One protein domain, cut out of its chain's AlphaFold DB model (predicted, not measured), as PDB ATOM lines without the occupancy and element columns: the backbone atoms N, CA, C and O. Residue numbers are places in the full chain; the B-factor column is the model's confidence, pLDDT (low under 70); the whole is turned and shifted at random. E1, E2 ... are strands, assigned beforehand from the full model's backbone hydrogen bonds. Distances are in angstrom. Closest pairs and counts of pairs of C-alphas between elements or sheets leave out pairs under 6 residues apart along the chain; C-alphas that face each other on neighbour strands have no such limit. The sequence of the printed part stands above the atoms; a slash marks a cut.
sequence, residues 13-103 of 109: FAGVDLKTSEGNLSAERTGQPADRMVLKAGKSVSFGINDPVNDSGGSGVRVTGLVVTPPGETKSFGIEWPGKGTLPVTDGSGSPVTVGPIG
ATOM      1  N   PHE A  13     -40.859  -2.723 -56.125       77.44
ATOM      2  CA  PHE A  13     -39.585  -2.792 -55.430       77.44
ATOM      3  C   PHE A  13     -39.824  -2.479 -53.963       77.44
ATOM      4  O   PHE A  13     -40.636  -1.599 -53.655       77.44
ATOM      5  N   ALA A  14     -39.114  -3.167 -53.072       76.56
ATOM      6  CA  ALA A  14     -39.070  -2.753 -51.678       76.56
ATOM      7  C   ALA A  14     -38.386  -1.383 -51.581       76.56
ATOM      8  O   ALA A  14     -37.394  -1.134 -52.263       76.56
ATOM      9  N   GLY A  15     -38.930  -0.484 -50.763       77.88
ATOM     10  CA  GLY A  15     -38.231   0.745 -50.409       77.88
ATOM     11  C   GLY A  15     -37.114   0.395 -49.438       77.88
ATOM     12  O   GLY A  15     -37.374  -0.252 -48.427       77.88
ATOM     13  N   VAL A  16     -35.879   0.775 -49.743       82.50
ATOM     14  CA  VAL A  16     -34.756   0.605 -48.820       82.50
ATOM     15  C   VAL A  16     -34.168   1.978 -48.567       82.50
ATOM     16  O   VAL A  16     -33.658   2.610 -49.478       82.50
ATOM     17  N   ASP A  17     -34.236   2.437 -47.330       84.19
ATOM     18  CA  ASP A  17     -33.679   3.705 -46.891       84.19
ATOM     19  C   ASP A  17     -32.467   3.426 -46.006       84.19
ATOM     20  O   ASP A  17     -32.561   2.844 -44.926       84.19
ATOM     21  N   LEU A  18     -31.293   3.828 -46.461       81.44
ATOM     22  CA  LEU A  18     -30.046   3.664 -45.742       81.44
ATOM     23  C   LEU A  18     -29.862   4.821 -44.773       81.44
ATOM     24  O   LEU A  18     -29.866   5.991 -45.153       81.44
ATOM     25  N   LYS A  19     -29.676   4.488 -43.498       82.06
ATOM     26  CA  LYS A  19     -29.304   5.455 -42.471       82.06
ATOM     27  C   LYS A  19     -27.796   5.569 -42.433       82.06
ATOM     28  O   LYS A  19     -27.105   4.621 -42.058       82.06
ATOM     29  N   THR A  20     -27.300   6.742 -42.791       77.56
ATOM     30  CA  THR A  20     -25.881   7.066 -42.685       77.56
ATOM     31  C   THR A  20     -25.661   8.182 -41.676       77.56
ATOM     32  O   THR A  20     -26.603   8.874 -41.285       77.56
ATOM     33  N   SER A  21     -24.412   8.359 -41.247       74.06
ATOM     34  CA  SER A  21     -24.055   9.471 -40.361       74.06
ATOM     35  C   SER A  21     -24.204  10.848 -41.019       74.06
ATOM     36  O   SER A  21     -24.291  11.836 -40.295       74.06
ATOM     37  N   GLU A  22     -24.217  10.924 -42.353       71.31
ATOM     38  CA  GLU A  22     -24.335  12.187 -43.101       71.31
ATOM     39  C   GLU A  22     -25.785  12.494 -43.509       71.31
ATOM     40  O   GLU A  22     -26.107  13.629 -43.845       71.31
ATOM     41  N   GLY A  23     -26.685  11.509 -43.436       71.81
ATOM     42  CA  GLY A  23     -28.089  11.657 -43.814       71.81
ATOM     43  C   GLY A  23     -28.740  10.332 -44.210       71.81
ATOM     44  O   GLY A  23     -28.081   9.299 -44.356       71.81
ATOM     45  N   ASN A  24     -30.062  10.336 -44.367       74.81
ATOM     46  CA  ASN A  24     -30.785   9.200 -44.930       74.81
ATOM     47  C   ASN A  24     -30.683   9.212 -46.463       74.81
ATOM     48  O   ASN A  24     -30.977  10.219 -47.101       74.81
ATOM     49  N   LEU A  25     -30.298   8.077 -47.043       76.88
ATOM     50  CA  LEU A  25     -30.188   7.870 -48.485       76.88
ATOM     51  C   LEU A  25     -31.175   6.786 -48.912       76.88
ATOM     52  O   LEU A  25     -31.068   5.644 -48.478       76.88
ATOM     53  N   SER A  26     -32.133   7.124 -49.762       79.94
ATOM     54  CA  SER A  26     -33.111   6.181 -50.309       79.94
ATOM     55  C   SER A  26     -32.518   5.441 -51.502       79.94
ATOM     56  O   SER A  26     -32.126   6.092 -52.462       79.94
ATOM     57  N   ALA A  27     -32.455   4.108 -51.448       78.56
ATOM     58  CA  ALA A  27     -31.937   3.234 -52.500       78.56
ATOM     59  C   ALA A  27     -32.689   3.414 -53.824       78.56
ATOM     60  O   ALA A  27     -33.917   3.564 -53.853       78.56
ATOM     61  N   GLU A  28     -31.957   3.327 -54.927       80.25
ATOM     62  CA  GLU A  28     -32.523   3.405 -56.266       80.25
ATOM     63  C   GLU A  28     -33.065   2.056 -56.729       80.25
ATOM     64  O   GLU A  28     -32.628   0.990 -56.312       80.25
ATOM     65  N   ARG A  29     -34.053   2.067 -57.620       79.38
ATOM     66  CA  ARG A  29     -34.596   0.828 -58.182       79.38
ATOM     67  C   ARG A  29     -33.682   0.355 -59.296       79.38
ATOM     68  O   ARG A  29     -33.347   1.131 -60.186       79.38
ATOM     69  N   THR A  30     -33.343  -0.930 -59.297       69.62
ATOM     70  CA  THR A  30     -32.801  -1.545 -60.513       69.62
ATOM     71  C   THR A  30     -33.824  -1.325 -61.630       69.62
ATOM     72  O   THR A  30     -35.021  -1.507 -61.418       69.62
ATOM     73  N   GLY A  31     -33.397  -0.922 -62.827       67.00
ATOM     74  CA  GLY A  31     -34.300  -0.716 -63.972       67.00
ATOM     75  C   GLY A  31     -34.978  -1.997 -64.489       67.00
ATOM     76  O   GLY A  31     -35.472  -2.019 -65.613       67.00
ATOM     77  N   GLN A  32     -34.962  -3.081 -63.711       70.12
ATOM     78  CA  GLN A  32     -35.551  -4.368 -64.046       70.12
ATOM     79  C   GLN A  32     -37.083  -4.327 -63.978       70.12
ATOM     80  O   GLN A  32     -37.652  -3.664 -63.113       70.12
ATOM     81  N   PRO A  33     -37.781  -5.061 -64.857       65.38
ATOM     82  CA  PRO A  33     -39.231  -5.159 -64.795       65.38
ATOM     83  C   PRO A  33     -39.652  -5.823 -63.478       65.38
ATOM     84  O   PRO A  33     -39.219  -6.928 -63.154       65.38
ATOM     85  N   ALA A  34     -40.493  -5.134 -62.708       66.50
ATOM     86  CA  ALA A  34     -41.068  -5.683 -61.492       66.50
ATOM     87  C   ALA A  34     -42.332  -6.475 -61.828       66.50
ATOM     88  O   ALA A  34     -43.381  -5.893 -62.119       66.50
ATOM     89  N   ASP A  35     -42.218  -7.800 -61.802       66.19
ATOM     90  CA  ASP A  35     -43.345  -8.682 -62.076       66.19
ATOM     91  C   ASP A  35     -44.385  -8.635 -60.945       66.19
ATOM     92  O   ASP A  35     -44.073  -8.331 -59.786       66.19
ATOM     93  N   ARG A  36     -45.654  -8.896 -61.279       65.50
ATOM     94  CA  ARG A  36     -46.723  -8.879 -60.272       65.50
ATOM     95  C   ARG A  36     -46.697 -10.197 -59.513       65.50
ATOM     96  O   ARG A  36     -47.038 -11.236 -60.068       65.50
ATOM     97  N   MET A  37     -46.382 -10.150 -58.225       67.62
ATOM     98  CA  MET A  37     -46.392 -11.327 -57.364       67.62
ATOM     99  C   MET A  37     -47.569 -11.283 -56.393       67.62
ATOM    100  O   MET A  37     -47.887 -10.259 -55.800       67.62
ATOM    101  N   VAL A  38     -48.220 -12.423 -56.188       71.25
ATOM    102  CA  VAL A  38     -49.254 -12.564 -55.160       71.25
ATOM    103  C   VAL A  38     -48.584 -12.953 -53.842       71.25
ATOM    104  O   VAL A  38     -48.108 -14.081 -53.695       71.25
ATOM    105  N   LEU A  39     -48.540 -12.028 -52.879       68.56
ATOM    106  CA  LEU A  39     -48.095 -12.338 -51.526       68.56
ATOM    107  C   LEU A  39     -49.282 -12.885 -50.729       68.56
ATOM    108  O   LEU A  39     -50.232 -12.167 -50.409       68.56
ATOM    109  N   LYS A  40     -49.227 -14.179 -50.406       67.19
ATOM    110  CA  LYS A  40     -50.218 -14.797 -49.521       67.19
ATOM    111  C   LYS A  40     -50.102 -14.209 -48.116       67.19
ATOM    112  O   LYS A  40     -48.997 -13.952 -47.642       67.19
ATOM    113  N   ALA A  41     -51.228 -14.051 -47.428       60.62
ATOM    114  CA  ALA A  41     -51.231 -13.626 -46.033       60.62
ATOM    115  C   ALA A  41     -50.356 -14.568 -45.181       60.62
ATOM    116  O   ALA A  41     -50.508 -15.788 -45.236       60.62
ATOM    117  N   GLY A  42     -49.406 -14.001 -44.434       64.69
ATOM    118  CA  GLY A  42     -48.433 -14.763 -43.644       64.69
ATOM    119  C   GLY A  42     -47.225 -15.295 -44.425       64.69
ATOM    120  O   GLY A  42     -46.386 -15.970 -43.832       64.69
ATOM    121  N   LYS A  43     -47.096 -14.998 -45.727       70.19
ATOM    122  CA  LYS A  43     -45.859 -15.256 -46.473       70.19
ATOM    123  C   LYS A  43     -44.906 -14.069 -46.426       70.19
ATOM    124  O   LYS A  43     -45.311 -12.912 -46.403       70.19
ATOM    125  N   SER A  44     -43.622 -14.399 -46.475       67.31
ATOM    126  CA  SER A  44     -42.521 -13.458 -46.649       67.31
ATOM    127  C   SER A  44     -42.098 -13.416 -48.113       67.31
ATOM    128  O   SER A  44     -42.266 -14.384 -48.858       67.31
ATOM    129  N   VAL A  45     -41.536 -12.286 -48.512       69.06
ATOM    130  CA  VAL A  45     -41.021 -12.026 -49.852       69.06
ATOM    131  C   VAL A  45     -39.574 -11.589 -49.725       69.06
ATOM    132  O   VAL A  45     -39.221 -10.837 -48.818       69.06
ATOM    133  N   SER A  46     -38.745 -12.077 -50.634       74.31
ATOM    134  CA  SER A  46     -37.328 -11.761 -50.723       74.31
ATOM    135  C   SER A  46     -37.073 -10.830 -51.909       74.31
ATOM    136  O   SER A  46     -37.723 -10.907 -52.959       74.31
ATOM    137  N   PHE A  47     -36.112  -9.933 -51.737       75.38
ATOM    138  CA  PHE A  47     -35.613  -9.042 -52.774       75.38
ATOM    139  C   PHE A  47     -34.092  -8.974 -52.670       75.38
ATOM    140  O   PHE A  47     -33.525  -9.174 -51.596       75.38
ATOM    141  N   GLY A  48     -33.439  -8.739 -53.803       73.88
ATOM    142  CA  GLY A  48     -32.000  -8.503 -53.838       73.88
ATOM    143  C   GLY A  48     -31.714  -7.040 -53.537       73.88
ATOM    144  O   GLY A  48     -32.358  -6.163 -54.110       73.88
ATOM    145  N   ILE A  49     -30.757  -6.778 -52.656       74.25
ATOM    146  CA  ILE A  49     -30.139  -5.460 -52.514       74.25
ATOM    147  C   ILE A  49     -28.748  -5.593 -53.121       74.25
ATOM    148  O   ILE A  49     -28.033  -6.538 -52.795       74.25
ATOM    149  N   ASN A  50     -28.398  -4.683 -54.020       74.31
ATOM    150  CA  ASN A  50     -27.079  -4.614 -54.619       74.31
ATOM    151  C   ASN A  50     -26.399  -3.328 -54.151       74.31
ATOM    152  O   ASN A  50     -26.764  -2.230 -54.580       74.31
ATOM    153  N   ASP A  51     -25.429  -3.474 -53.256       68.69
ATOM    154  CA  ASP A  51     -24.539  -2.404 -52.831       68.69
ATOM    155  C   ASP A  51     -23.197  -2.496 -53.577       68.69
ATOM    156  O   ASP A  51     -22.598  -3.570 -53.656       68.69
ATOM    157  N   PRO A  52     -22.703  -1.397 -54.170       64.44
ATOM    158  CA  PRO A  52     -21.374  -1.384 -54.744       64.44
ATOM    159  C   PRO A  52     -20.349  -1.302 -53.617       64.44
ATOM    160  O   PRO A  52     -20.479  -0.512 -52.678       64.44
ATOM    161  N   VAL A  53     -19.299  -2.110 -53.743       59.91
ATOM    162  CA  VAL A  53     -18.192  -2.091 -52.793       59.91
ATOM    163  C   VAL A  53     -17.504  -0.726 -52.844       59.91
ATOM    164  O   VAL A  53     -17.155  -0.224 -53.915       59.91
ATOM    165  N   ASN A  54     -17.321  -0.100 -51.682       57.00
ATOM    166  CA  ASN A  54     -16.554   1.132 -51.594       57.00
ATOM    167  C   ASN A  54     -15.057   0.818 -51.676       57.00
ATOM    168  O   ASN A  54     -14.427   0.538 -50.658       57.00
ATOM    169  N   ASP A  55     -14.500   0.894 -52.882       58.25
ATOM    170  CA  ASP A  55     -13.049   0.825 -53.110       58.25
ATOM    171  C   ASP A  55     -12.376   2.211 -53.014       58.25
ATOM    172  O   ASP A  55     -11.154   2.335 -53.014       58.25
ATOM    173  N   SER A  56     -13.167   3.283 -52.866       53.56
ATOM    174  CA  SER A  56     -12.654   4.633 -52.627       53.56
ATOM    175  C   SER A  56     -12.040   4.695 -51.228       53.56
ATOM    176  O   SER A  56     -12.748   4.867 -50.232       53.56
ATOM    177  N   GLY A  57     -10.720   4.513 -51.151       48.34
ATOM    178  CA  GLY A  57      -9.901   4.437 -49.938       48.34
ATOM    179  C   GLY A  57      -9.917   5.682 -49.041       48.34
ATOM    180  O   GLY A  57      -8.889   6.328 -48.863       48.34
ATOM    181  N   GLY A  58     -11.069   6.005 -48.446       53.50
ATOM    182  CA  GLY A  58     -11.216   7.014 -47.390       53.50
ATOM    183  C   GLY A  58     -12.495   7.857 -47.444       53.50
ATOM    184  O   GLY A  58     -12.884   8.404 -46.417       53.50
ATOM    185  N   SER A  59     -13.176   7.936 -48.589       58.38
ATOM    186  CA  SER A  59     -14.364   8.786 -48.776       58.38
ATOM    187  C   SER A  59     -15.619   7.931 -48.916       58.38
ATOM    188  O   SER A  59     -16.073   7.650 -50.022       58.38
ATOM    189  N   GLY A  60     -16.164   7.477 -47.790       63.19
ATOM    190  CA  GLY A  60     -17.415   6.727 -47.782       63.19
ATOM    191  C   GLY A  60     -18.275   7.046 -46.567       63.19
ATOM    192  O   GLY A  60     -17.765   7.180 -45.453       63.19
ATOM    193  N   VAL A  61     -19.588   7.130 -46.779       71.25
ATOM    194  CA  VAL A  61     -20.572   7.314 -45.712       71.25
ATOM    195  C   VAL A  61     -20.648   6.051 -44.876       71.25
ATOM    196  O   VAL A  61     -20.796   4.933 -45.386       71.25
ATOM    197  N   ARG A  62     -20.590   6.225 -43.559       74.62
ATOM    198  CA  ARG A  62     -20.782   5.116 -42.630       74.62
ATOM    199  C   ARG A  62     -22.269   4.827 -42.492       74.62
ATOM    200  O   ARG A  62     -23.006   5.632 -41.918       74.62
ATOM    201  N   VAL A  63     -22.691   3.676 -43.005       76.31
ATOM    202  CA  VAL A  63     -24.052   3.178 -42.815       76.31
ATOM    203  C   VAL A  63     -24.164   2.593 -41.415       76.31
ATOM    204  O   VAL A  63     -23.340   1.781 -40.995       76.31
ATOM    205  N   THR A  64     -25.163   3.046 -40.671       80.94
ATOM    206  CA  THR A  64     -25.449   2.578 -39.311       80.94
ATOM    207  C   THR A  64     -26.683   1.684 -39.276       80.94
ATOM    208  O   THR A  64     -26.804   0.840 -38.394       80.94
ATOM    209  N   GLY A  65     -27.577   1.809 -40.259       83.75
ATOM    210  CA  GLY A  65     -28.761   0.965 -40.372       83.75
ATOM    211  C   GLY A  65     -29.381   0.987 -41.762       83.75
ATOM    212  O   GLY A  65     -29.113   1.884 -42.560       83.75
ATOM    213  N   LEU A  66     -30.255   0.019 -42.027       82.00
ATOM    214  CA  LEU A  66     -31.211   0.082 -43.129       82.00
ATOM    215  C   LEU A  66     -32.618   0.179 -42.571       82.00
ATOM    216  O   LEU A  66     -32.955  -0.408 -41.550       82.00
ATOM    217  N   VAL A  67     -33.468   0.878 -43.292       87.19
ATOM    218  CA  VAL A  67     -34.896   0.919 -43.070       87.19
ATOM    219  C   VAL A  67     -35.539   0.319 -44.309       87.19
ATOM    220  O   VAL A  67     -35.437   0.858 -45.401       87.19
ATOM    221  N   VAL A  68     -36.164  -0.837 -44.148       83.50
ATOM    222  CA  VAL A  68     -36.824  -1.555 -45.235       83.50
ATOM    223  C   VAL A  68     -38.321  -1.301 -45.142       83.50
ATOM    224  O   VAL A  68     -38.951  -1.643 -44.144       83.50
ATOM    225  N   THR A  69     -38.896  -0.723 -46.188       80.19
ATOM    226  CA  THR A  69     -40.336  -0.526 -46.354       80.19
ATOM    227  C   THR A  69     -40.852  -1.528 -47.390       80.19
ATOM    228  O   THR A  69     -40.533  -1.401 -48.579       80.19
ATOM    229  N   PRO A  70     -41.625  -2.547 -46.979       71.81
ATOM    230  CA  PRO A  70     -42.213  -3.497 -47.911       71.81
ATOM    231  C   PRO A  70     -43.136  -2.776 -48.906       71.81
ATOM    232  O   PRO A  70     -43.844  -1.840 -48.533       71.81
ATOM    233  N   PRO A  71     -43.172  -3.197 -50.179       64.31
ATOM    234  CA  PRO A  71     -44.114  -2.629 -51.135       64.31
ATOM    235  C   PRO A  71     -45.537  -2.972 -50.692       64.31
ATOM    236  O   PRO A  71     -45.777  -4.088 -50.262       64.31
ATOM    237  N   GLY A  72     -46.480  -2.032 -50.772       62.56
ATOM    238  CA  GLY A  72     -47.866  -2.264 -50.338       62.56
ATOM    239  C   GLY A  72     -48.084  -2.258 -48.819       62.56
ATOM    240  O   GLY A  72     -49.233  -2.320 -48.384       62.56
ATOM    241  N   GLU A  73     -47.022  -2.120 -48.021       62.56
ATOM    242  CA  GLU A  73     -47.103  -1.880 -46.583       62.56
ATOM    243  C   GLU A  73     -46.574  -0.480 -46.249       62.56
ATOM    244  O   GLU A  73     -45.614   0.004 -46.839       62.56
ATOM    245  N   THR A  74     -47.211   0.201 -45.297       68.12
ATOM    246  CA  THR A  74     -46.792   1.541 -44.849       68.12
ATOM    247  C   THR A  74     -45.894   1.507 -43.616       68.12
ATOM    248  O   THR A  74     -45.494   2.563 -43.128       68.12
ATOM    249  N   LYS A  75     -45.568   0.319 -43.091       73.88
ATOM    250  CA  LYS A  75     -44.607   0.187 -41.994       73.88
ATOM    251  C   LYS A  75     -43.217  -0.080 -42.533       73.88
ATOM    252  O   LYS A  75     -42.986  -1.017 -43.286       73.88
ATOM    253  N   SER A  76     -42.285   0.725 -42.060       80.62
ATOM    254  CA  SER A  76     -40.866   0.546 -42.301       80.62
ATOM    255  C   SER A  76     -40.233  -0.201 -41.130       80.62
ATOM    256  O   SER A  76     -40.502   0.112 -39.967       80.62
ATOM    257  N   PHE A  77     -39.359  -1.154 -41.425       82.12
ATOM    258  CA  PHE A  77     -38.602  -1.910 -40.436       82.12
ATOM    259  C   PHE A  77     -37.145  -1.467 -40.456       82.12
ATOM    260  O   PHE A  77     -36.453  -1.613 -41.459       82.12
ATOM    261  N   GLY A  78     -36.687  -0.910 -39.337       84.88
ATOM    262  CA  GLY A  78     -35.281  -0.588 -39.133       84.88
ATOM    263  C   GLY A  78     -34.508  -1.837 -38.730       84.88
ATOM    264  O   GLY A  78     -34.802  -2.423 -37.692       84.88
ATOM    265  N   ILE A  79     -33.523  -2.214 -39.530       83.00
ATOM    266  CA  ILE A  79     -32.537  -3.240 -39.208       83.00
ATOM    267  C   ILE A  79     -31.163  -2.590 -39.088       83.00
ATOM    268  O   ILE A  79     -30.840  -1.622 -39.781       83.00
ATOM    269  N   GLU A  80     -30.348  -3.108 -38.181       81.19
ATOM    270  CA  GLU A  80     -28.965  -2.668 -38.063       81.19
ATOM    271  C   GLU A  80     -28.186  -3.129 -39.299       81.19
ATOM    272  O   GLU A  80     -28.443  -4.216 -39.821       81.19
ATOM    273  N   TRP A  81     -27.292  -2.283 -39.815       75.94
ATOM    274  CA  TRP A  81     -26.557  -2.585 -41.044       75.94
ATOM    275  C   TRP A  81     -25.678  -3.825 -40.817       75.94
ATOM    276  O   TRP A  81     -24.757  -3.762 -40.001       75.94
ATOM    277  N   PRO A  82     -25.943  -4.961 -41.500       65.44
ATOM    278  CA  PRO A  82     -25.229  -6.210 -41.234       65.44
ATOM    279  C   PRO A  82     -23.817  -6.217 -41.840       65.44
ATOM    280  O   PRO A  82     -23.003  -7.078 -41.510       65.44
ATOM    281  N   GLY A  83     -23.520  -5.277 -42.742       62.38
ATOM    282  CA  GLY A  83     -22.215  -5.142 -43.376       62.38
ATOM    283  C   GLY A  83     -21.226  -4.317 -42.547       62.38
ATOM    284  O   GLY A  83     -21.587  -3.522 -41.688       62.38
ATOM    285  N   LYS A  84     -19.934  -4.439 -42.857       58.00
ATOM    286  CA  LYS A  84     -18.912  -3.448 -42.455       58.00
ATOM    287  C   LYS A  84     -18.655  -2.392 -43.539       58.00
ATOM    288  O   LYS A  84     -17.684  -1.649 -43.441       58.00
ATOM    289  N   GLY A  85     -19.492  -2.353 -44.576       58.81
ATOM    290  CA  GLY A  85     -19.305  -1.480 -45.730       58.81
ATOM    291  C   GLY A  85     -19.649  -0.030 -45.409       58.81
ATOM    292  O   GLY A  85     -20.783   0.276 -45.044       58.81
ATOM    293  N   THR A  86     -18.673   0.859 -45.548       62.94
ATOM    294  CA  THR A  86     -18.934   2.246 -45.942       62.94
ATOM    295  C   THR A  86     -19.458   2.234 -47.373       62.94
ATOM    296  O   THR A  86     -18.992   1.433 -48.180       62.94
ATOM    297  N   LEU A  87     -20.429   3.085 -47.697       67.00
ATOM    298  CA  LEU A  87     -20.868   3.255 -49.084       67.00
ATOM    299  C   LEU A  87     -20.120   4.423 -49.716       67.00
ATOM    300  O   LEU A  87     -19.827   5.390 -49.010       67.00
ATOM    301  N   PRO A  88     -19.831   4.370 -51.024       63.28
ATOM    302  CA  PRO A  88     -19.221   5.500 -51.704       63.28
ATOM    303  C   PRO A  88     -20.174   6.699 -51.668       63.28
ATOM    304  O   PRO A  88     -21.339   6.591 -52.057       63.28
ATOM    305  N   VAL A  89     -19.683   7.853 -51.213       58.41
ATOM    306  CA  VAL A  89     -20.425   9.113 -51.351       58.41
ATOM    307  C   VAL A  89     -20.430   9.502 -52.818       58.41
ATOM    308  O   VAL A  89     -19.400   9.843 -53.393       58.41
ATOM    309  N   THR A  90     -21.584   9.389 -53.461       54.34
ATOM    310  CA  THR A  90     -21.760   9.875 -54.828       54.34
ATOM    311  C   THR A  90     -22.322  11.286 -54.720       54.34
ATOM    312  O   THR A  90     -23.496  11.475 -54.424       54.34
ATOM    313  N   ASP A  91     -21.458  12.286 -54.916       49.78
ATOM    314  CA  ASP A  91     -21.755  13.730 -54.829       49.78
ATOM    315  C   ASP A  91     -22.794  14.216 -55.871       49.78
ATOM    316  O   ASP A  91     -23.165  15.383 -55.915       49.78
ATOM    317  N   GLY A  92     -23.317  13.318 -56.712       44.50
ATOM    318  CA  GLY A  92     -24.288  13.634 -57.751       44.50
ATOM    319  C   GLY A  92     -25.363  12.564 -57.891       44.50
ATOM    320  O   GLY A  92     -25.143  11.537 -58.522       44.50
ATOM    321  N   SER A  93     -26.551  12.866 -57.364       46.69
ATOM    322  CA  SER A  93     -27.854  12.378 -57.851       46.69
ATOM    323  C   SER A  93     -28.135  10.870 -57.876       46.69
ATOM    324  O   SER A  93     -28.961  10.442 -58.678       46.69
ATOM    325  N   GLY A  94     -27.557  10.074 -56.983       51.84
ATOM    326  CA  GLY A  94     -27.973   8.678 -56.853       51.84
ATOM    327  C   GLY A  94     -27.458   8.046 -55.578       51.84
ATOM    328  O   GLY A  94     -26.315   8.273 -55.186       51.84
ATOM    329  N   SER A  95     -28.300   7.279 -54.894       59.56
ATOM    330  CA  SER A  95     -27.800   6.393 -53.854       59.56
ATOM    331  C   SER A  95     -27.157   5.195 -54.560       59.56
ATOM    332  O   SER A  95     -27.776   4.562 -55.414       59.56
ATOM    333  N   PRO A  96     -25.909   4.840 -54.217       66.62
ATOM    334  CA  PRO A  96     -25.186   3.788 -54.927       66.62
ATOM    335  C   PRO A  96     -25.863   2.416 -54.787       66.62
ATOM    336  O   PRO A  96     -25.605   1.497 -55.560       66.62
ATOM    337  N   VAL A  97     -26.728   2.270 -53.785       74.00
ATOM    338  CA  VAL A  97     -27.450   1.041 -53.493       74.00
ATOM    339  C   VAL A  97     -28.665   0.935 -54.388       74.00
ATOM    340  O   VAL A  97     -29.531   1.807 -54.394       74.00
ATOM    341  N   THR A  98     -28.751  -0.190 -55.088       80.31
ATOM    342  CA  THR A  98     -29.880  -0.506 -55.950       80.31
ATOM    343  C   THR A  98     -30.692  -1.665 -55.390       80.31
ATOM    344  O   THR A  98     -30.156  -2.641 -54.868       80.31
ATOM    345  N   VAL A  99     -32.014  -1.565 -55.490       80.56
ATOM    346  CA  VAL A  99     -32.954  -2.587 -55.037       80.56
ATOM    347  C   VAL A  99     -33.557  -3.329 -56.226       80.56
ATOM    348  O   VAL A  99     -34.045  -2.740 -57.196       80.56
ATOM    349  N   GLY A 100     -33.496  -4.654 -56.161       80.12
ATOM    350  CA  GLY A 100     -34.125  -5.569 -57.099       80.12
ATOM    351  C   GLY A 100     -35.643  -5.629 -56.915       80.12
ATOM    352  O   GLY A 100     -36.151  -5.341 -55.824       80.12
ATOM    353  N   PRO A 101     -36.396  -6.019 -57.953       77.75
ATOM    354  CA  PRO A 101     -37.821  -6.247 -57.800       77.75
ATOM    355  C   PRO A 101     -38.083  -7.385 -56.806       77.75
ATOM    356  O   PRO A 101     -37.339  -8.371 -56.716       77.75
ATOM    357  N   ILE A 102     -39.160  -7.237 -56.039       74.12
ATOM    358  CA  ILE A 102     -39.591  -8.274 -55.103       74.12
ATOM    359  C   ILE A 102     -39.951  -9.566 -55.846       74.12
ATOM    360  O   ILE A 102     -40.548  -9.527 -56.917       74.12
ATOM    361  N   GLY A 103     -39.576 -10.716 -55.284       63.53
ATOM    362  CA  GLY A 103     -39.808 -12.023 -55.912       63.53
ATOM    363  C   GLY A 103     -38.739 -12.447 -56.925       63.53
ATOM    364  O   GLY A 103     -38.751 -13.595 -57.357       63.53
TER     365      GLY A 103
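This is residues 13 to 103 of the 109 residues of an uncharacterized protein of Streptomyces sp. YIM 121038 (UniProt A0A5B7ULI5). What is the shape? With little regular structure, it is an elongated, strongly twisted sheet built round the bent strand E4, with E1 then E2 on one side and E5 and E6 on the other; E3 lies at one far end. What is in it? The printed part has 91 residues, of which 30 are in six named strands, E1 to E6 in chain order, with no named helix; the class is all strand, the sheet is antiparallel, and the whole is compact, with a radius of gyration of the C-alphas of 13.9 A and spans of 45 by 25 by 19 A.

What neighbours E4, residues 60 to 69? Antiparallel to it are E1, residues 15 to 20 (N 17 to O 67, 2.8 A), E5, residues 77 to 80 (N 66 to O 79, 2.8 A), and E6, residues 86 to 88 (N 61 to O 87, 2.8 A); E4 and E5 form a hairpin. And beyond? E2, residues 24 to 26, forms a hairpin with E1 (N 18 to O 25, 2.7 A). E3, residues 36 to 39, pairs with no named strand.

Where does E1 begin? C-alpha 15 is at (-38.231, 0.745, -50.409). How long is E4? It is 24.1 A from first to last C-alpha.

Is it cut? The printed part has no cut; the link E3 to E4 is long. Where is confidence low? pLDDT is under 70 in 43 residues, among them 82 to 96.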